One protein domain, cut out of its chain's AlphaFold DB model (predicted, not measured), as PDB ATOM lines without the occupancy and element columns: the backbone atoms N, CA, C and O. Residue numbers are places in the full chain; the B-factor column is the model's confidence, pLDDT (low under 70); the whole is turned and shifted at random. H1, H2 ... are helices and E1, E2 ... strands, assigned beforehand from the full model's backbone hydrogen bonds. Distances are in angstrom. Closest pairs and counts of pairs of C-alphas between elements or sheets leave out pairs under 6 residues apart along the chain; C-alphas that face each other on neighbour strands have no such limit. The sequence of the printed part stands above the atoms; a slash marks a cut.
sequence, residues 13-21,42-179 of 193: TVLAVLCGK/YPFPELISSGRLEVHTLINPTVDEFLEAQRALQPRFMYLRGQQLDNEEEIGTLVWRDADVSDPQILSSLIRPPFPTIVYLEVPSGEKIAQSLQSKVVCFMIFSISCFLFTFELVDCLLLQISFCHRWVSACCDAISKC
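What this domain is: This is residues 13 to 21 and 42 to 179 of the 193 residues of the protein "Os08g0361000 protein" of Oryza sativa subsp. japonica (UniProt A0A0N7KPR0). A twisted sheet of six strands forms a wall, with H1 and H3 packed over one of its faces and H2 packed on H3. H4 is set off from this body, at the end of a long link from the edge strand E6. The printed part has 147 residues, with the order E1 E2 H1 E3 H2 E4 H3 E5 E6 H4. The mixed sheet runs E2 E1 E3 E4 E5 E6, and the class is mixed, helices and strands, though under half of the residues are in named elements. The whole is compact, with a radius of gyration of the C-alphas of 14.9 A and spans of 39 by 36 by 32 A.

Where its parts are: E1, residues 13 to 18, begins at C-alpha 13 (149.436, 182.082, 210.282) and is 16.1 A long. E2 is residues 53 to 59, 19.2 A, and H1 residues 63 to 73, 15.4 A. E3 is residues 77 to 81, H2 residues 104 to 110, E4 residues 118 to 122 and H3 residues 126 to 133. E5 is residues 139 to 142 and E6 residues 148 to 150. H4, residues 168 to 177, is 13.6 A long and ends at C-alpha 177 (150.219, 167.045, 202.417).

How they stand to each other: E2 and E1 are parallel, with N 14 and O 54 2.8 A apart, within hydrogen-bond range; so are E1 and E3, with N 17 and O 79 at 2.7 A, E3 and E4, with N 80 and O 120 at 2.8 A, and E4 and E5, with N 121 and O 141 at 2.8 A. E5 and E6 form an antiparallel hairpin with no N and O within hydrogen-bond range; C-alphas 141 and 149 face each other at 5.6 A. E3, H2, E4 and E4, H3, E5 are strand-helix-strand units, two parallel neighbour strands with a helix between; E2, H1, E3 is a split one, with E1 between its strands. Their three crossovers are right-handed. H1 and H3 are on the same face, making two layers, helices on one face of a sheet, at heights of 9.8 A and 8.5 A over the sheet. H2 touches H3 at Pro 104 and Ile 129, whose C-alphas are the closest, 4.5 A, at a steep tilt of 48 degrees. H4 is not on the sheet and touches no helix. In all four helices every O i to N i+4 pair is within hydrogen-bond range.

The domain as a whole: The farthest C-alphas, of Asp 86 and Val 155, are 42.4 A apart. Residues 22 to 41 are not printed; C-alphas 21 and 42 stand 15.3 A apart across the cut. The links E3 to H2 and E6 to H4 are long. Mean pLDDT of the printed part is 72.2; residues 138 to 179 are among those under 70.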
ATOM      1  N   THR A  13     149.501 180.682 210.702       85.57
ATOM      2  CA  THR A  13     149.436 182.082 210.282       85.57
ATOM      3  C   THR A  13     150.271 182.308 209.025       85.57
ATOM      4  O   THR A  13     151.431 181.881 208.962       85.57
ATOM      5  N   VAL A  14     149.681 182.989 208.043       88.27
ATOM      6  CA  VAL A  14     150.346 183.504 206.842       88.27
ATOM      7  C   VAL A  14     150.456 185.017 206.972       88.27
ATOM      8  O   VAL A  14     149.441 185.687 207.153       88.27
ATOM      9  N   LEU A  15     151.664 185.556 206.832       93.53
ATOM     10  CA  LEU A  15     151.884 186.989 206.645       93.53
ATOM     11  C   LEU A  15     152.134 187.262 205.160       93.53
ATOM     12  O   LEU A  15     153.194 186.928 204.630       93.53
ATOM     13  N   ALA A  16     151.143 187.837 204.487       92.07
ATOM     14  CA  ALA A  16     151.245 188.290 203.112       92.07
ATOM     15  C   ALA A  16     151.684 189.756 203.077       92.07
ATOM     16  O   ALA A  16     151.061 190.606 203.706       92.07
ATOM     17  N   VAL A  17     152.741 190.060 202.335       93.41
ATOM     18  CA  VAL A  17     153.283 191.405 202.164       93.41
ATOM     19  C   VAL A  17     153.284 191.725 200.683       93.41
ATOM     20  O   VAL A  17     153.969 191.074 199.895       93.41
ATOM     21  N   LEU A  18     152.480 192.711 200.308       91.04
ATOM     22  CA  LEU A  18     152.276 193.118 198.925       91.04
ATOM     23  C   LEU A  18     152.829 194.527 198.744       91.04
ATOM     24  O   LEU A  18     152.401 195.449 199.440       91.04
ATOM     25  N   CYS A  19     153.747 194.721 197.803       88.60
ATOM     26  CA  CYS A  19     154.172 196.064 197.421       88.60
ATOM     27  C   CYS A  19     153.017 196.845 196.775       88.60
ATOM     28  O   CYS A  19     152.184 196.294 196.049       88.60
ATOM     29  N   GLY A  20     152.966 198.152 197.034       72.00
ATOM     30  CA  GLY A  20     151.986 199.036 196.403       72.00
ATOM     31  C   GLY A  20     152.296 199.290 194.923       72.00
ATOM     32  O   GLY A  20     153.433 199.127 194.471       72.00
ATOM     33  N   LYS A  21     151.287 199.746 194.168       66.53
ATOM     34  CA  LYS A  21     151.479 200.284 192.811       66.53
ATOM     35  C   LYS A  21     152.279 201.598 192.890       66.53
ATOM     36  O   LYS A  21     151.862 202.520 193.591       66.53
ATOM     37  N   TYR A  42     147.937 188.084 184.901       55.12
ATOM     38  CA  TYR A  42     148.504 187.047 185.737       55.12
ATOM     39  C   TYR A  42     147.573 186.657 186.914       55.12
ATOM     40  O   TYR A  42     147.166 187.521 187.701       55.12
ATOM     41  N   PRO A  43     147.244 185.359 187.103       65.65
ATOM     42  CA  PRO A  43     146.364 184.890 188.168       65.65
ATOM     43  C   PRO A  43     147.112 184.845 189.501       65.65
ATOM     44  O   PRO A  43     147.545 183.797 189.989       65.65
ATOM     45  N   PHE A  44     147.241 186.019 190.094       68.97
ATOM     46  CA  PHE A  44     147.709 186.198 191.450       68.97
ATOM     47  C   PHE A  44     146.927 185.313 192.429       68.97
ATOM     48  O   PHE A  44     145.693 185.324 192.393       68.97
ATOM     49  N   PRO A  45     147.609 184.535 193.293       68.05
ATOM     50  CA  PRO A  45     146.920 183.682 194.247       68.05
ATOM     51  C   PRO A  45     146.076 184.540 195.189       68.05
ATOM     52  O   PRO A  45     146.559 185.508 195.776       68.05
ATOM     53  N   GLU A  46     144.809 184.170 195.333       69.08
ATOM     54  CA  GLU A  46     143.933 184.767 196.329       69.08
ATOM     55  C   GLU A  46     144.237 184.118 197.684       69.08
ATOM     56  O   GLU A  46     144.044 182.913 197.870       69.08
ATOM     57  N   LEU A  47     144.767 184.905 198.620       76.33
ATOM     58  CA  LEU A  47     145.081 184.442 199.967       76.33
ATOM     59  C   LEU A  47     143.904 184.764 200.885       76.33
ATOM     60  O   LEU A  47     143.685 185.918 201.245       76.33
ATOM     61  N   ILE A  48     143.154 183.735 201.267       74.41
ATOM     62  CA  ILE A  48     142.004 183.853 202.166       74.41
ATOM     63  C   ILE A  48     142.203 182.987 203.406       74.41
ATOM     64  O   ILE A  48     142.684 181.854 203.325       74.41
ATOM     65  N   SER A  49     141.808 183.514 204.563       79.86
ATOM     66  CA  SER A  49     141.730 182.731 205.794       79.86
ATOM     67  C   SER A  49     140.689 181.624 205.636       79.86
ATOM     68  O   SER A  49     139.581 181.864 205.154       79.86
ATOM     69  N   SER A  50     141.029 180.406 206.048       75.70
ATOM     70  CA  SER A  50     140.119 179.264 205.981       75.70
ATOM     71  C   SER A  50     140.505 178.185 206.986       75.70
ATOM     72  O   SER A  50     141.660 177.763 207.069       75.70
ATOM     73  N   GLY A  51     139.526 177.705 207.757       79.43
ATOM     74  CA  GLY A  51     139.737 176.675 208.771       79.43
ATOM     75  C   GLY A  51     140.777 177.095 209.816       79.43
ATOM     76  O   GLY A  51     140.521 177.969 210.638       79.43
ATOM     77  N   ARG A  52     141.946 176.445 209.801       78.80
ATOM     78  CA  ARG A  52     143.083 176.760 210.689       78.80
ATOM     79  C   ARG A  52     144.073 177.761 210.103       78.80
ATOM     80  O   ARG A  52     145.002 178.146 210.811       78.80
ATOM     81  N   LEU A  53     143.905 178.130 208.839       79.56
ATOM     82  CA  LEU A  53     144.747 179.096 208.161       79.56
ATOM     83  C   LEU A  53     144.223 180.508 208.417       79.56
ATOM     84  O   LEU A  53     143.083 180.816 208.070       79.56
ATOM     85  N   GLU A  54     145.062 181.358 208.993       85.24
ATOM     86  CA  GLU A  54     144.774 182.769 209.230       85.24
ATOM     87  C   GLU A  54     145.734 183.615 208.387       85.24
ATOM     88  O   GLU A  54     146.951 183.545 208.554       85.24
ATOM     89  N   VAL A  55     145.194 184.361 207.424       85.97
ATOM     90  CA  VAL A  55     145.950 185.220 206.509       85.97
ATOM     91  C   VAL A  55     145.883 186.660 207.004       85.97
ATOM     92  O   VAL A  55     144.804 187.243 207.100       85.97
ATOM     93  N   HIS A  56     147.047 187.253 207.247       92.38
ATOM     94  CA  HIS A  56     147.208 188.680 207.507       92.38
ATOM     95  C   HIS A  56     147.921 189.316 206.325       92.38
ATOM     96  O   HIS A  56     149.009 188.881 205.958       92.38
ATOM     97  N   THR A  57     147.313 190.340 205.732       92.04
ATOM     98  CA  THR A  57     147.870 191.016 204.556       92.04
ATOM     99  C   THR A  57     148.304 192.431 204.913       92.04
ATOM    100  O   THR A  57     147.499 193.220 205.400       92.04
ATOM    101  N   LEU A  58     149.562 192.752 204.631       93.68
ATOM    102  CA  LEU A  58     150.122 194.098 204.653       93.68
ATOM    103  C   LEU A  58     150.262 194.602 203.217       93.68
ATOM    104  O   LEU A  58     150.890 193.947 202.384       93.68
ATOM    105  N   ILE A  59     149.691 195.770 202.930       91.57
ATOM    106  CA  ILE A  59     149.777 196.412 201.615       91.57
ATOM    107  C   ILE A  59     150.656 197.648 201.750       91.57
ATOM    108  O   ILE A  59     150.302 198.586 202.461       91.57
ATOM    109  N   ASN A  60     151.786 197.645 201.048       91.45
ATOM    110  CA  ASN A  60     152.794 198.697 201.072       91.45
ATOM    111  C   ASN A  60     153.145 199.162 202.505       91.45
ATOM    112  O   ASN A  60     152.936 200.344 202.815       91.45
ATOM    113  N   PRO A  61     153.579 198.249 203.398       93.83
ATOM    114  CA  PRO A  61     153.857 198.599 204.788       93.83
ATOM    115  C   PRO A  61     155.087 199.504 204.913       93.83
ATOM    116  O   PRO A  61     155.852 199.646 203.958       93.83
ATOM    117  N   THR A  62     155.292 200.097 206.087       93.35
ATOM    118  CA  THR A  62     156.637 200.532 206.498       93.35
ATOM    119  C   THR A  62     157.458 199.364 207.036       93.35
ATOM    120  O   THR A  62     156.916 198.303 207.367       93.35
ATOM    121  N   VAL A  63     158.770 199.559 207.177       93.70
ATOM    122  CA  VAL A  63     159.638 198.576 207.848       93.70
ATOM    123  C   VAL A  63     159.147 198.272 209.270       93.70
ATOM    124  O   VAL A  63     159.072 197.104 209.653       93.70
ATOM    125  N   ASP A  64     158.751 199.294 210.030       94.92
ATOM    126  CA  ASP A  64     158.249 199.121 211.398       94.92
ATOM    127  C   ASP A  64     156.925 198.345 211.438       94.92
ATOM    128  O   ASP A  64     156.777 197.417 212.233       94.92
ATOM    129  N   GLU A  65     155.981 198.656 210.540       95.41
ATOM    130  CA  GLU A  65     154.709 197.926 210.417       95.41
ATOM    131  C   GLU A  65     154.947 196.436 210.121       95.41
ATOM    132  O   GLU A  65     154.290 195.565 210.699       95.41
ATOM    133  N   PHE A  66     155.914 196.130 209.249       95.27
ATOM    134  CA  PHE A  66     156.305 194.756 208.945       95.27
ATOM    135  C   PHE A  66     156.895 194.037 210.168       95.27
ATOM    136  O   PHE A  66     156.477 192.920 210.483       95.27
ATOM    137  N   LEU A  67     157.840 194.665 210.875       95.20
ATOM    138  CA  LEU A  67     158.493 194.072 212.046       95.20
ATOM    139  C   LEU A  67     157.503 193.827 213.192       95.20
ATOM    140  O   LEU A  67     157.532 192.768 213.824       95.20
ATOM    141  N   GLU A  68     156.594 194.772 213.427       95.56
ATOM    142  CA  GLU A  68     155.527 194.643 214.419       95.56
ATOM    143  C   GLU A  68     154.581 193.487 214.088       95.56
ATOM    144  O   GLU A  68     154.305 192.645 214.950       95.56
ATOM    145  N   ALA A  69     154.148 193.377 212.829       94.49
ATOM    146  CA  ALA A  69     153.321 192.262 212.382       94.49
ATOM    147  C   ALA A  69     154.054 190.922 212.519       94.49
ATOM    148  O   ALA A  69     153.476 189.948 213.005       94.49
ATOM    149  N   GLN A  70     155.339 190.862 212.152       93.69
ATOM    150  CA  GLN A  70     156.139 189.651 212.293       93.69
ATOM    151  C   GLN A  70     156.236 189.207 213.760       93.69
ATOM    152  O   GLN A  70     156.070 188.023 214.064       93.69
ATOM    153  N   ARG A  71     156.468 190.157 214.673       92.99
ATOM    154  CA  ARG A  71     156.567 189.913 216.115       92.99
ATOM    155  C   ARG A  71     155.242 189.447 216.715       92.99
ATOM    156  O   ARG A  71     155.235 188.505 217.504       92.99
ATOM    157  N   ALA A  72     154.142 190.100 216.346       93.22
ATOM    158  CA  ALA A  72     152.816 189.799 216.875       93.22
ATOM    159  C   ALA A  72     152.273 188.454 216.367       93.22
ATOM    160  O   ALA A  72     151.656 187.712 217.127       93.22
ATOM    161  N   LEU A  73     152.505 188.140 215.090       91.95
ATOM    162  CA  LEU A  73     151.890 186.991 214.422       91.95
ATOM    163  C   LEU A  73     152.744 185.727 214.444       91.95
ATOM    164  O   LEU A  73     152.186 184.640 214.295       91.95
ATOM    165  N   GLN A  74     154.070 185.864 214.574       90.89
ATOM    166  CA  GLN A  74     155.041 184.767 214.450       90.89
ATOM    167  C   GLN A  74     154.689 183.832 213.276       90.89
ATOM    168  O   GLN A  74     154.404 182.644 213.471       90.89
ATOM    169  N   PRO A  75     154.606 184.376 212.047       89.33
ATOM    170  CA  PRO A  75     154.007 183.667 210.932       89.33
ATOM    171  C   PRO A  75     154.821 182.426 210.571       89.33
ATOM    172  O   PRO A  75     156.042 182.472 210.434       89.33
ATOM    173  N   ARG A  76     154.129 181.305 210.348       84.73
ATOM    174  CA  ARG A  76     154.770 180.077 209.851       84.73
ATOM    175  C   ARG A  76     155.030 180.145 208.351       84.73
ATOM    176  O   ARG A  76     155.940 179.482 207.861       84.73
ATOM    177  N   PHE A  77     154.237 180.944 207.647       86.98
ATOM    178  CA  PHE A  77     154.327 181.148 206.212       86.98
ATOM    179  C   PHE A  77     154.418 182.644 205.930       86.98
ATOM    180  O   PHE A  77     153.628 183.425 206.461       86.98
ATOM    181  N   MET A  78     155.349 183.042 205.074       90.08
ATOM    182  CA  MET A  78     155.380 184.390 204.516       90.08
ATOM    183  C   MET A  78     155.144 184.336 203.020       90.08
ATOM    184  O   MET A  78     155.661 183.457 202.334       90.08
ATOM    185  N   TYR A  79     154.381 185.296 202.522       89.97
ATOM    186  CA  TYR A  79     154.164 185.512 201.103       89.97
ATOM    187  C   TYR A  79     154.616 186.928 200.772       89.97
ATOM    188  O   TYR A  79     154.014 187.878 201.259       89.97
ATOM    189  N   LEU A  80     155.679 187.077 199.990       91.31
ATOM    190  CA  LEU A  80     156.215 188.375 199.596       91.31
ATOM    191  C   LEU A  80     155.990 188.561 198.099       91.31
ATOM    192  O   LEU A  80     156.516 187.790 197.293       91.31
ATOM    193  N   ARG A  81     155.226 189.589 197.732       89.02
ATOM    194  CA  ARG A  81     155.057 190.006 196.341       89.02
ATOM    195  C   ARG A  81     155.682 191.375 196.124       89.02
ATOM    196  O   ARG A  81     155.392 192.316 196.865       89.02
ATOM    197  N   GLY A  82     156.478 191.465 195.065       89.89
ATOM    198  CA  GLY A  82     157.014 192.707 194.538       89.89
ATOM    199  C   GLY A  82     155.940 193.631 193.976       89.89
ATOM    200  O   GLY A  82     154.735 193.374 194.036       89.89
ATOM    201  N   GLN A  83     156.375 194.773 193.474       87.42
ATOM    202  CA  GLN A  83     155.481 195.796 192.959       87.42
ATOM    203  C   GLN A  83     154.629 195.295 191.793       87.42
ATOM    204  O   GLN A  83     155.136 194.690 190.858       87.42
ATOM    205  N   GLN A  84     153.340 195.627 191.785       81.60
ATOM    206  CA  GLN A  84     152.547 195.492 190.570       81.60
ATOM    207  C   GLN A  84     152.904 196.624 189.597       81.60
ATOM    208  O   GLN A  84     152.633 197.787 189.906       81.60
ATOM    209  N   LEU A  85     153.494 196.289 188.448       78.66
ATOM    210  CA  LEU A  85     153.771 197.249 187.377       78.66
ATOM    211  C   LEU A  85     152.509 197.527 186.542       78.66
ATOM    212  O   LEU A  85     151.576 196.719 186.518       78.66
ATOM    213  N   ASP A  86     152.484 198.676 185.858       72.97
ATOM    214  CA  ASP A  86     151.338 199.142 185.055       72.97
ATOM    215  C   ASP A  86     150.992 198.212 183.885       72.97
ATOM    216  O   ASP A  86     149.847 198.187 183.443       72.97
ATOM    217  N   ASN A  87     151.961 197.433 183.396       69.88
ATOM    218  CA  ASN A  87     151.731 196.435 182.350       69.88
ATOM    219  C   ASN A  87     150.929 195.218 182.847       69.88
ATOM    220  O   ASN A  87     150.535 194.402 182.027       69.88
ATOM    221  N   GLU A  88     150.699 195.079 184.159       66.03
ATOM    222  CA  GLU A  88     150.003 193.971 184.839       66.03
ATOM    223  C   GLU A  88     150.529 192.546 184.562       66.03
ATOM    224  O   GLU A  88     150.055 191.580 185.164       66.03
ATOM    225  N   GLU A  89     151.537 192.418 183.706       66.60
ATOM    226  CA  GLU A  89     152.179 191.170 183.300       66.60
ATOM    227  C   GLU A  89     153.456 190.902 184.095       66.60
ATOM    228  O   GLU A  89     153.815 189.745 184.319       66.60
ATOM    229  N   GLU A  90     154.117 191.958 184.574       72.14
ATOM    230  CA  GLU A  90     155.382 191.853 185.287       72.14
ATOM    231  C   GLU A  90     155.256 192.299 186.743       72.14
ATOM    232  O   GLU A  90     154.579 193.271 187.096       72.14
ATOM    233  N   ILE A  91     155.956 191.567 187.605       80.22
ATOM    234  CA  ILE A  91     156.127 191.929 189.003       80.22
ATOM    235  C   ILE A  91     157.455 192.674 189.112       80.22
ATOM    236  O   ILE A  91     158.499 192.139 188.755       80.22
ATOM    237  N   GLY A  92     157.406 193.911 189.588       84.81
ATOM    238  CA  GLY A  92     158.560 194.735 189.912       84.81
ATOM    239  C   GLY A  92     159.215 194.324 191.230       84.81
ATOM    240  O   GLY A  92     158.864 193.329 191.860       84.81
ATOM    241  N   THR A  93     160.201 195.098 191.661       88.49
ATOM    242  CA  THR A  93     161.026 194.768 192.827       88.49
ATOM    243  C   THR A  93     160.278 194.957 194.160       88.49
ATOM    244  O   THR A  93     159.128 195.412 194.190       88.49
ATOM    245  N   LEU A  94     160.892 194.556 195.279       89.52
ATOM    246  CA  LEU A  94     160.300 194.708 196.610       89.52
ATOM    247  C   LEU A  94     160.546 196.115 197.155       89.52
ATOM    248  O   LEU A  94     161.475 196.356 197.922       89.52
ATOM    249  N   VAL A  95     159.669 197.041 196.783       90.00
ATOM    250  CA  VAL A  95     159.689 198.410 197.304       90.00
ATOM    251  C   VAL A  95     158.511 198.606 198.246       90.00
ATOM    252  O   VAL A  95     157.349 198.430 197.865       90.00
ATOM    253  N   TRP A  96     158.821 198.914 199.498       90.87
ATOM    254  CA  TRP A  96     157.860 199.269 200.536       90.87
ATOM    255  C   TRP A  96     157.735 200.792 200.638       90.87
ATOM    256  O   TRP A  96     158.335 201.530 199.856       90.87
ATOM    257  N   ARG A  97     156.922 201.289 201.575       87.08
ATOM    258  CA  ARG A  97     156.577 202.718 201.647       87.08
ATOM    259  C   ARG A  97     157.793 203.616 201.884       87.08
ATOM    260  O   ARG A  97     157.877 204.687 201.294       87.08
ATOM    261  N   ASP A  98     158.687 203.189 202.765       88.57
ATOM    262  CA  ASP A  98     159.826 203.949 203.285       88.57
ATOM    263  C   ASP A  98     161.179 203.253 203.056       88.57
ATOM    264  O   ASP A  98     162.216 203.792 203.438       88.57
ATOM    265  N   ALA A  99     161.189 202.078 202.422       87.67
ATOM    266  CA  ALA A  99     162.403 201.307 202.186       87.67
ATOM    267  C   ALA A  99     162.350 200.524 200.870       87.67
ATOM    268  O   ALA A  99     161.342 199.902 200.530       87.67
ATOM    269  N   ASP A 100     163.481 200.497 200.165       88.93
ATOM    270  CA  ASP A 100     163.739 199.504 199.128       88.93
ATOM    271  C   ASP A 100     164.323 198.253 199.791       88.93
ATOM    272  O   ASP A 100     165.468 198.244 200.247       88.93
ATOM    273  N   VAL A 101     163.513 197.199 199.883       90.50
ATOM    274  CA  VAL A 101     163.910 195.917 200.478       90.50
ATOM    275  C   VAL A 101     164.198 194.868 199.402       90.50
ATOM    276  O   VAL A 101     164.223 193.670 199.678       90.50
ATOM    277  N   SER A 102     164.438 195.314 198.166       88.88
ATOM    278  CA  SER A 102     164.850 194.458 197.050       88.88
ATOM    279  C   SER A 102     166.267 193.915 197.232       88.88
ATOM    280  O   SER A 102     166.606 192.891 196.638       88.88
ATOM    281  N   ASP A 103     167.090 194.576 198.054       89.66
ATOM    282  CA  ASP A 103     168.396 194.062 198.458       89.66
ATOM    283  C   ASP A 103     168.220 192.807 199.347       89.66
ATOM    284  O   ASP A 103     167.629 192.888 200.434       89.66
ATOM    285  N   PRO A 104     168.767 191.645 198.935       88.76
ATOM    286  CA  PRO A 104     168.700 190.406 199.702       88.76
ATOM    287  C   PRO A 104     169.206 190.519 201.146       88.76
ATOM    288  O   PRO A 104     168.691 189.818 202.020       88.76
ATOM    289  N   GLN A 105     170.217 191.351 201.412       89.79
ATOM    290  CA  GLN A 105     170.781 191.544 202.750       89.79
ATOM    291  C   GLN A 105     169.851 192.373 203.631       89.79
ATOM    292  O   GLN A 105     169.648 192.024 204.798       89.79
ATOM    293  N   ILE A 106     169.231 193.415 203.063       91.42
ATOM    294  CA  ILE A 106     168.234 194.232 203.763       91.42
ATOM    295  C   ILE A 106     167.065 193.341 204.169       91.42
ATOM    296  O   ILE A 106     166.802 193.211 205.364       91.42
ATOM    297  N   LEU A 107     166.436 192.641 203.220       91.17
ATOM    298  CA  LEU A 107     165.310 191.756 203.524       91.17
ATOM    299  C   LEU A 107     165.700 190.656 204.517       91.17
ATOM    300  O   LEU A 107     164.982 190.425 205.489       91.17
ATOM    301  N   SER A 108     166.867 190.026 204.343       90.49
ATOM    302  CA  SER A 108     167.359 189.026 205.295       90.49
ATOM    303  C   SER A 108     167.474 189.602 206.703       90.49
ATOM    304  O   SER A 108     167.056 188.954 207.664       90.49
ATOM    305  N   SER A 109     167.990 190.822 206.863       91.80
ATOM    306  CA  SER A 109     168.099 191.477 208.171       91.80
ATOM    307  C   SER A 109     166.742 191.754 208.831       91.80
ATOM    308  O   SER A 109     166.662 191.747 210.059       91.80
ATOM    309  N   LEU A 110     165.682 191.944 208.041       92.96
ATOM    310  CA  LEU A 110     164.328 192.202 208.534       92.96
ATOM    311  C   LEU A 110     163.626 190.931 209.014       92.96
ATOM    312  O   LEU A 110     162.841 191.000 209.956       92.96
ATOM    313  N   ILE A 111     163.944 189.768 208.437       91.52
ATOM    314  CA  ILE A 111     163.392 188.491 208.901       91.52
ATOM    315  C   ILE A 111     164.043 188.110 210.238       91.52
ATOM    316  O   ILE A 111     165.184 187.643 210.292       91.52
ATOM    317  N   ARG A 112     163.315 188.324 211.342       89.16
ATOM    318  CA  ARG A 112     163.748 187.996 212.718       89.16
ATOM    319  C   ARG A 112     163.231 186.633 213.217       89.16
ATOM    320  O   ARG A 112     162.232 186.145 212.698       89.16
ATOM    321  N   PRO A 113     163.865 186.024 214.235       87.87
ATOM    322  CA  PRO A 113     163.287 184.890 214.952       87.87
ATOM    323  C   PRO A 113     161.945 185.239 215.643       87.87
ATOM    324  O   PRO A 113     161.796 186.373 216.104       87.87
ATOM    325  N   PRO A 114     161.004 184.283 215.785       89.15
ATOM    326  CA  PRO A 114     161.051 182.938 215.215       89.15
ATOM    327  C   PRO A 114     160.915 182.998 213.692       89.15
ATOM    328  O   PRO A 114     160.050 183.688 213.156       89.15
ATOM    329  N   PHE A 115     161.802 182.291 212.996       87.73
ATOM    330  CA  PHE A 115     161.826 182.336 211.544       87.73
ATOM    331  C   PHE A 115     160.634 181.572 210.955       87.73
ATOM    332  O   PHE A 115     160.230 180.542 211.510       87.73
ATOM    333  N   PRO A 116     160.076 182.040 209.827       85.76
ATOM    334  CA  PRO A 116     159.021 181.311 209.141       85.76
ATOM    335  C   PRO A 116     159.524 179.931 208.698       85.76
ATOM    336  O   PRO A 116     160.711 179.713 208.461       85.76
ATOM    337  N   THR A 117     158.607 178.976 208.566       80.26
ATOM    338  CA  THR A 117     158.913 177.665 207.984       80.26
ATOM    339  C   THR A 117     159.065 177.776 206.469       80.26
ATOM    340  O   THR A 117     159.948 177.146 205.895       80.26
ATOM    341  N   ILE A 118     158.214 178.583 205.826       83.26
ATOM    342  CA  ILE A 118     158.211 178.771 204.372       83.26
ATOM    343  C   ILE A 118     158.129 180.257 204.035       83.26
ATOM    344  O   ILE A 118     157.285 180.971 204.582       83.26
ATOM    345  N   VAL A 119     158.951 180.699 203.085       86.51
ATOM    346  CA  VAL A 119     158.812 182.006 202.431       86.51
ATOM    347  C   VAL A 119     158.544 181.790 200.944       86.51
ATOM    348  O   VAL A 119     159.343 181.180 200.233       86.51
ATOM    349  N   TYR A 120     157.405 182.286 200.475       86.36
ATOM    350  CA  TYR A 120     157.045 182.315 199.066       86.36
ATOM    351  C   TYR A 120     157.354 183.701 198.491       86.36
ATOM    352  O   TYR A 120     156.943 184.713 199.058       86.36
ATOM    353  N   LEU A 121     158.074 183.735 197.373       86.52
ATOM    354  CA  LEU A 121     158.599 184.938 196.737       86.52
ATOM    355  C   LEU A 121     158.042 185.070 195.314       86.52
ATOM    356  O   LEU A 121     158.322 184.242 194.449       86.52
ATOM    357  N   GLU A 122     157.300 186.144 195.068       86.32
ATOM    358  CA  GLU A 122     156.861 186.601 193.745       86.32
ATOM    359  C   GLU A 122     157.565 187.931 193.446       86.32
ATOM    360  O   GLU A 122     157.008 189.007 193.655       86.32
ATOM    361  N   VAL A 123     158.848 187.862 193.082       85.51
ATOM    362  CA  VAL A 123     159.736 189.030 192.939       85.51
ATOM    363  C   VAL A 123     160.800 188.769 191.863       85.51
ATOM    364  O   VAL A 123     161.246 187.624 191.713       85.51
ATOM    365  N   PRO A 124     161.281 189.805 191.154       82.86
ATOM    366  CA  PRO A 124     162.475 189.705 190.324       82.86
ATOM    367  C   PRO A 124     163.678 189.228 191.134       82.86
ATOM    368  O   PRO A 124     163.856 189.632 192.281       82.86
ATOM    369  N   SER A 125     164.543 188.410 190.529       78.26
ATOM    370  CA  SER A 125     165.759 187.896 191.185       78.26
ATOM    371  C   SER A 125     165.500 187.203 192.535       78.26
ATOM    372  O   SER A 125     166.360 187.229 193.419       78.26
ATOM    373  N   GLY A 126     164.330 186.569 192.708       81.04
ATOM    374  CA  GLY A 126     163.947 185.892 193.954       81.04
ATOM    375  C   GLY A 126     164.948 184.832 194.427       81.04
ATOM    376  O   GLY A 126     165.047 184.579 195.623       81.04
ATOM    377  N   GLU A 127     165.757 184.277 193.521       79.17
ATOM    378  CA  GLU A 127     166.896 183.402 193.831       79.17
ATOM    379  C   GLU A 127     167.924 184.032 194.780       79.17
ATOM    380  O   GLU A 127     168.329 183.390 195.747       79.17
ATOM    381  N   LYS A 128     168.299 185.300 194.570       83.42
ATOM    382  CA  LYS A 128     169.285 185.998 195.407       83.42
ATOM    383  C   LYS A 128     168.734 186.236 196.810       83.42
ATOM    384  O   LYS A 128     169.458 186.106 197.794       83.42
ATOM    385  N   ILE A 129     167.439 186.547 196.896       85.56
ATOM    386  CA  ILE A 129     166.715 186.697 198.162       85.56
ATOM    387  C   ILE A 129     166.601 185.351 198.885       85.56
ATOM    388  O   ILE A 129     166.874 185.267 200.078       85.56
ATOM    389  N   ALA A 130     166.236 184.276 198.187       84.11
ATOM    390  CA  ALA A 130     166.154 182.954 198.803       84.11
ATOM    391  C   ALA A 130     167.520 182.493 199.332       84.11
ATOM    392  O   ALA A 130     167.606 181.985 200.447       84.11
ATOM    393  N   GLN A 131     168.597 182.740 198.579       83.32
ATOM    394  CA  GLN A 131     169.967 182.473 199.024       83.32
ATOM    395  C   GLN A 131     170.325 183.255 200.297       83.32
ATOM    396  O   GLN A 131     170.888 182.678 201.224       83.32
ATOM    397  N   SER A 132     169.968 184.542 200.400       84.89
ATOM    398  CA  SER A 132     170.264 185.339 201.605       84.89
ATOM    399  C   SER A 132     169.442 184.932 202.834       84.89
ATOM    400  O   SER A 132     169.829 185.229 203.970       84.89
ATOM    401  N   LEU A 133     168.308 184.263 202.622       85.13
ATOM    402  CA  LEU A 133     167.434 183.757 203.675       85.13
ATOM    403  C   LEU A 133     167.718 182.290 204.032       85.13
ATOM    404  O   LEU A 133     167.214 181.816 205.050       85.13
ATOM    405  N   GLN A 134     168.539 181.582 203.253       79.82
ATOM    406  CA  GLN A 134     168.816 180.150 203.406       79.82
ATOM    407  C   GLN A 134     169.273 179.755 204.819       79.82
ATOM    408  O   GLN A 134     168.934 178.682 205.305       79.82
ATOM    409  N   SER A 135     170.007 180.628 205.510       79.86
ATOM    410  CA  SER A 135     170.466 180.391 206.886       79.86
ATOM    411  C   SER A 135     169.392 180.614 207.961       79.86
ATOM    412  O   SER A 135     169.649 180.366 209.138       79.86
ATOM    413  N   LYS A 136     168.207 181.109 207.585       83.14
ATOM    414  CA  LYS A 136     167.142 181.542 208.502       83.14
ATOM    415  C   LYS A 136     165.861 180.724 208.370       83.14
ATOM    416  O   LYS A 136     165.180 180.530 209.365       83.14
ATOM    417  N   VAL A 137     165.513 180.239 207.183       72.22
ATOM    418  CA  VAL A 137     164.211 179.598 206.908       72.22
ATOM    419  C   VAL A 137     164.436 178.174 206.405       72.22
ATOM    420  O   VAL A 137     165.431 177.894 205.744       72.22
ATOM    421  N   VAL A 138     163.486 177.282 206.690       63.31
ATOM    422  CA  VAL A 138     163.556 175.868 206.290       63.31
ATOM    423  C   VAL A 138     163.319 175.679 204.784       63.31
ATOM    424  O   VAL A 138     163.962 174.840 204.163       63.31
ATOM    425  N   CYS A 139     162.395 176.430 204.175       64.68
ATOM    426  CA  CYS A 139     161.999 176.238 202.775       64.68
ATOM    427  C   CYS A 139     161.670 177.551 202.049       64.68
ATOM    428  O   CYS A 139     161.083 178.469 202.629       64.68
ATOM    429  N   PHE A 140     161.953 177.590 200.743       61.91
ATOM    430  CA  PHE A 140     161.608 178.707 199.861       61.91
ATOM    431  C   PHE A 140     160.880 178.230 198.615       61.91
ATOM    432  O   PHE A 140     161.196 177.189 198.044       61.91
ATOM    433  N   MET A 141     159.934 179.040 198.157       59.40
ATOM    434  CA  MET A 141     159.329 178.884 196.840       59.40
ATOM    435  C   MET A 141     159.523 180.186 196.076       59.40
ATOM    436  O   MET A 141     159.050 181.228 196.521       59.40
ATOM    437  N   ILE A 142     160.223 180.133 194.945       59.18
ATOM    438  CA  ILE A 142     160.399 181.287 194.064       59.18
ATOM    439  C   ILE A 142     159.507 181.077 192.852       59.18
ATOM    440  O   ILE A 142     159.680 180.118 192.098       59.18
ATOM    441  N   PHE A 143     158.570 181.992 192.646       58.49
ATOM    442  CA  PHE A 143     157.857 182.081 191.387       58.49
ATOM    443  C   PHE A 143     158.494 183.183 190.541       58.49
ATOM    444  O   PHE A 143     158.190 184.364 190.682       58.49
ATOM    445  N   SER A 144     159.417 182.768 189.678       52.14
ATOM    446  CA  SER A 144     159.925 183.555 188.555       52.14
ATOM    447  C   SER A 144     159.416 182.902 187.266       52.14
ATOM    448  O   SER A 144     159.143 181.698 187.256       52.14
ATOM    449  N   ILE A 145     159.282 183.670 186.176       45.84
ATOM    450  CA  ILE A 145     158.894 183.160 184.839       45.84
ATOM    451  C   ILE A 145     159.792 181.969 184.429       45.84
ATOM    452  O   ILE A 145     159.364 181.051 183.734       45.84
ATOM    453  N   SER A 146     161.004 181.914 184.977       39.51
ATOM    454  CA  SER A 146     161.834 180.723 185.134       39.51
ATOM    455  C   SER A 146     161.593 180.075 186.510       39.51
ATOM    456  O   SER A 146     162.215 180.438 187.508       39.51
ATOM    457  N   CYS A 147     160.651 179.130 186.595       42.03
ATOM    458  CA  CYS A 147     160.295 178.481 187.858       42.03
ATOM    459  C   CYS A 147     161.472 177.663 188.428       42.03
ATOM    460  O   CYS A 147     161.850 176.639 187.857       42.03
ATOM    461  N   PHE A 148     162.004 178.072 189.584       38.97
ATOM    462  CA  PHE A 148     162.983 177.307 190.364       38.97
ATOM    463  C   PHE A 148     162.436 177.046 191.776       38.97
ATOM    464  O   PHE A 148     162.145 177.981 192.522       38.97
ATOM    465  N   LEU A 149     162.300 175.773 192.158       39.27
ATOM    466  CA  LEU A 149     162.113 175.376 193.559       39.27
ATOM    467  C   LEU A 149     163.477 175.093 194.163       39.27
ATOM    468  O   LEU A 149     164.233 174.293 193.621       39.27
ATOM    469  N   PHE A 150     163.750 175.704 195.311       41.62
ATOM    470  CA  PHE A 150     164.869 175.329 196.160       41.62
ATOM    471  C   PHE A 150     164.310 174.810 197.483       41.62
ATOM    472  O   PHE A 150     163.919 175.578 198.363       41.62
ATOM    473  N   THR A 151     164.255 173.488 197.618       39.64
ATOM    474  CA  THR A 151     163.998 172.818 198.894       39.64
ATOM    475  C   THR A 151     165.342 172.442 199.506       39.64
ATOM    476  O   THR A 151     166.010 171.539 199.013       39.64
ATOM    477  N   PHE A 152     165.760 173.141 200.560       38.58
ATOM    478  CA  PHE A 152     166.934 172.757 201.344       38.58
ATOM    479  C   PHE A 152     166.471 171.971 202.570       38.58
ATOM    480  O   PHE A 152     166.323 172.522 203.654       38.58
ATOM    481  N   GLU A 153     166.231 170.675 202.395       38.64
ATOM    482  CA  GLU A 153     166.244 169.743 203.518       38.64
ATOM    483  C   GLU A 153     167.639 169.123 203.601       38.64
ATOM    484  O   GLU A 153     168.273 168.805 202.593       38.64
ATOM    485  N   LEU A 154     168.118 168.943 204.830       29.27
ATOM    486  CA  LEU A 154     169.010 167.835 205.139       29.27
ATOM    487  C   LEU A 154     168.478 166.605 204.380       29.27
ATOM    488  O   LEU A 154     167.359 166.187 204.661       29.27
ATOM    489  N   VAL A 155     169.287 166.057 203.461       27.90
ATOM    490  CA  VAL A 155     169.037 164.886 202.588       27.90
ATOM    491  C   VAL A 155     168.570 165.214 201.150       27.90
ATOM    492  O   VAL A 155     167.387 165.324 200.850       27.90
ATOM    493  N   ASP A 156     169.551 165.298 200.243       25.39
ATOM    494  CA  ASP A 156     169.543 164.787 198.858       25.39
ATOM    495  C   ASP A 156     168.218 164.793 198.066       25.39
ATOM    496  O   ASP A 156     167.750 163.744 197.611       25.39
ATOM    497  N   CYS A 157     167.629 165.963 197.797       26.03
ATOM    498  CA  CYS A 157     166.518 166.041 196.844       26.03
ATOM    499  C   CYS A 157     166.554 167.265 195.915       26.03
ATOM    500  O   CYS A 157     166.064 168.343 196.224       26.03
ATOM    501  N   LEU A 158     167.048 166.984 194.705       26.34
ATOM    502  CA  LEU A 158     166.404 167.334 193.437       26.34
ATOM    503  C   LEU A 158     166.443 168.815 193.003       26.34
ATOM    504  O   LEU A 158     165.472 169.559 193.106       26.34
ATOM    505  N   LEU A 159     167.545 169.185 192.341       25.73
ATOM    506  CA  LEU A 159     167.545 170.213 191.295       25.73
ATOM    507  C   LEU A 159     166.603 169.758 190.168       25.73
ATOM    508  O   LEU A 159     167.019 169.031 189.267       25.73
ATOM    509  N   LEU A 160     165.328 170.151 190.210       30.72
ATOM    510  CA  LEU A 160     164.422 169.965 189.079       30.72
ATOM    511  C   LEU A 160     164.270 171.298 188.330       30.72
ATOM    512  O   LEU A 160     163.497 172.168 188.726       30.72
ATOM    513  N   GLN A 161     164.998 171.446 187.216       27.03
ATOM    514  CA  GLN A 161     164.590 172.358 186.144       27.03
ATOM    515  C   GLN A 161     163.242 171.856 185.621       27.03
ATOM    516  O   GLN A 161     163.189 170.904 184.845       27.03
ATOM    517  N   ILE A 162     162.138 172.455 186.058       34.79
ATOM    518  CA  ILE A 162     160.821 172.078 185.547       34.79
ATOM    519  C   ILE A 162     160.427 173.081 184.474       34.79
ATOM    520  O   ILE A 162     159.779 174.092 184.745       34.79
ATOM    521  N   SER A 163     160.791 172.762 183.232       27.32
ATOM    522  CA  SER A 163     160.051 173.269 182.082       27.32
ATOM    523  C   SER A 163     158.613 172.744 182.173       27.32
ATOM    524  O   SER A 163     158.414 171.547 182.380       27.32
ATOM    525  N   PHE A 164     157.635 173.625 181.976       31.00
ATOM    526  CA  PHE A 164     156.189 173.370 181.964       31.00
ATOM    527  C   PHE A 164     155.492 173.167 183.330       31.00
ATOM    528  O   PHE A 164     155.564 172.129 183.987       31.00
ATOM    529  N   CYS A 165     154.688 174.182 183.672       39.27
ATOM    530  CA  CYS A 165     153.774 174.387 184.808       39.27
ATOM    531  C   CYS A 165     152.837 173.237 185.255       39.27
ATOM    532  O   CYS A 165     152.072 173.437 186.195       39.27
ATOM    533  N   HIS A 166     152.842 172.041 184.660       37.79
ATOM    534  CA  HIS A 166     151.810 171.023 184.940       37.79
ATOM    535  C   HIS A 166     152.133 170.045 186.088       37.79
ATOM    536  O   HIS A 166     151.216 169.471 186.667       37.79
ATOM    537  N   ARG A 167     153.407 169.860 186.464       37.68
ATOM    538  CA  ARG A 167     153.814 168.875 187.500       37.68
ATOM    539  C   ARG A 167     153.973 169.468 188.913       37.68
ATOM    540  O   ARG A 167     154.080 168.738 189.892       37.68
ATOM    541  N   TRP A 168     153.930 170.796 189.006       35.51
ATOM    542  CA  TRP A 168     154.226 171.594 190.199       35.51
ATOM    543  C   TRP A 168     153.217 171.449 191.334       35.51
ATOM    544  O   TRP A 168     153.582 171.517 192.504       35.51
ATOM    545  N   VAL A 169     151.948 171.223 191.001       42.84
ATOM    546  CA  VAL A 169     150.888 171.103 192.005       42.84
ATOM    547  C   VAL A 169     151.033 169.804 192.795       42.84
ATOM    548  O   VAL A 169     150.822 169.825 193.994       42.84
ATOM    549  N   SER A 170     151.467 168.698 192.181       34.79
ATOM    550  CA  SER A 170     151.563 167.392 192.856       34.79
ATOM    551  C   SER A 170     152.689 167.336 193.894       34.79
ATOM    552  O   SER A 170     152.428 166.961 195.032       34.79
ATOM    553  N   ALA A 171     153.910 167.755 193.548       40.21
ATOM    554  CA  ALA A 171     155.039 167.701 194.482       40.21
ATOM    555  C   ALA A 171     154.893 168.721 195.625       40.21
ATOM    556  O   ALA A 171     155.157 168.404 196.787       40.21
ATOM    557  N   CYS A 172     154.382 169.923 195.325       42.73
ATOM    558  CA  CYS A 172     153.987 170.866 196.366       42.73
ATOM    559  C   CYS A 172     152.819 170.323 197.189       42.73
ATOM    560  O   CYS A 172     152.851 170.477 198.400       42.73
ATOM    561  N   CYS A 173     151.829 169.651 196.595       36.61
ATOM    562  CA  CYS A 173     150.764 168.984 197.344       36.61
ATOM    563  C   CYS A 173     151.279 167.860 198.238       36.61
ATOM    564  O   CYS A 173     150.645 167.649 199.255       36.61
ATOM    565  N   ASP A 174     152.395 167.187 197.949       36.42
ATOM    566  CA  ASP A 174     152.981 166.182 198.854       36.42
ATOM    567  C   ASP A 174     153.764 166.817 200.017       36.42
ATOM    568  O   ASP A 174     153.638 166.392 201.169       36.42
ATOM    569  N   ALA A 175     154.507 167.897 199.763       42.60
ATOM    570  CA  ALA A 175     155.146 168.681 200.826       42.60
ATOM    571  C   ALA A 175     154.107 169.419 201.699       42.60
ATOM    572  O   ALA A 175     154.222 169.467 202.925       42.60
ATOM    573  N   ILE A 176     153.040 169.928 201.075       40.73
ATOM    574  CA  ILE A 176     151.862 170.518 201.721       40.73
ATOM    575  C   ILE A 176     150.953 169.417 202.299       40.73
ATOM    576  O   ILE A 176     150.274 169.663 203.276       40.73
ATOM    577  N   SER A 177     150.977 168.172 201.829       35.23
ATOM    578  CA  SER A 177     150.219 167.045 202.417       35.23
ATOM    579  C   SER A 177     150.718 166.732 203.830       35.23
ATOM    580  O   SER A 177     149.931 166.424 204.727       35.23
ATOM    581  N   LYS A 178     152.013 166.963 204.087       41.49
ATOM    582  CA  LYS A 178     152.584 166.966 205.444       41.49
ATOM    583  C   LYS A 178     152.202 168.208 206.275       41.49
ATOM    584  O   LYS A 178     152.389 168.209 207.490       41.49
ATOM    585  N   CYS A 179     151.626 169.244 205.659       32.73
ATOM    586  CA  CYS A 179     151.057 170.448 206.279       32.73
ATOM    587  C   CYS A 179     149.562 170.595 205.906       32.73
ATOM    588  O   CYS A 179     149.243 171.379 205.015       32.73
TER     589      CYS A 179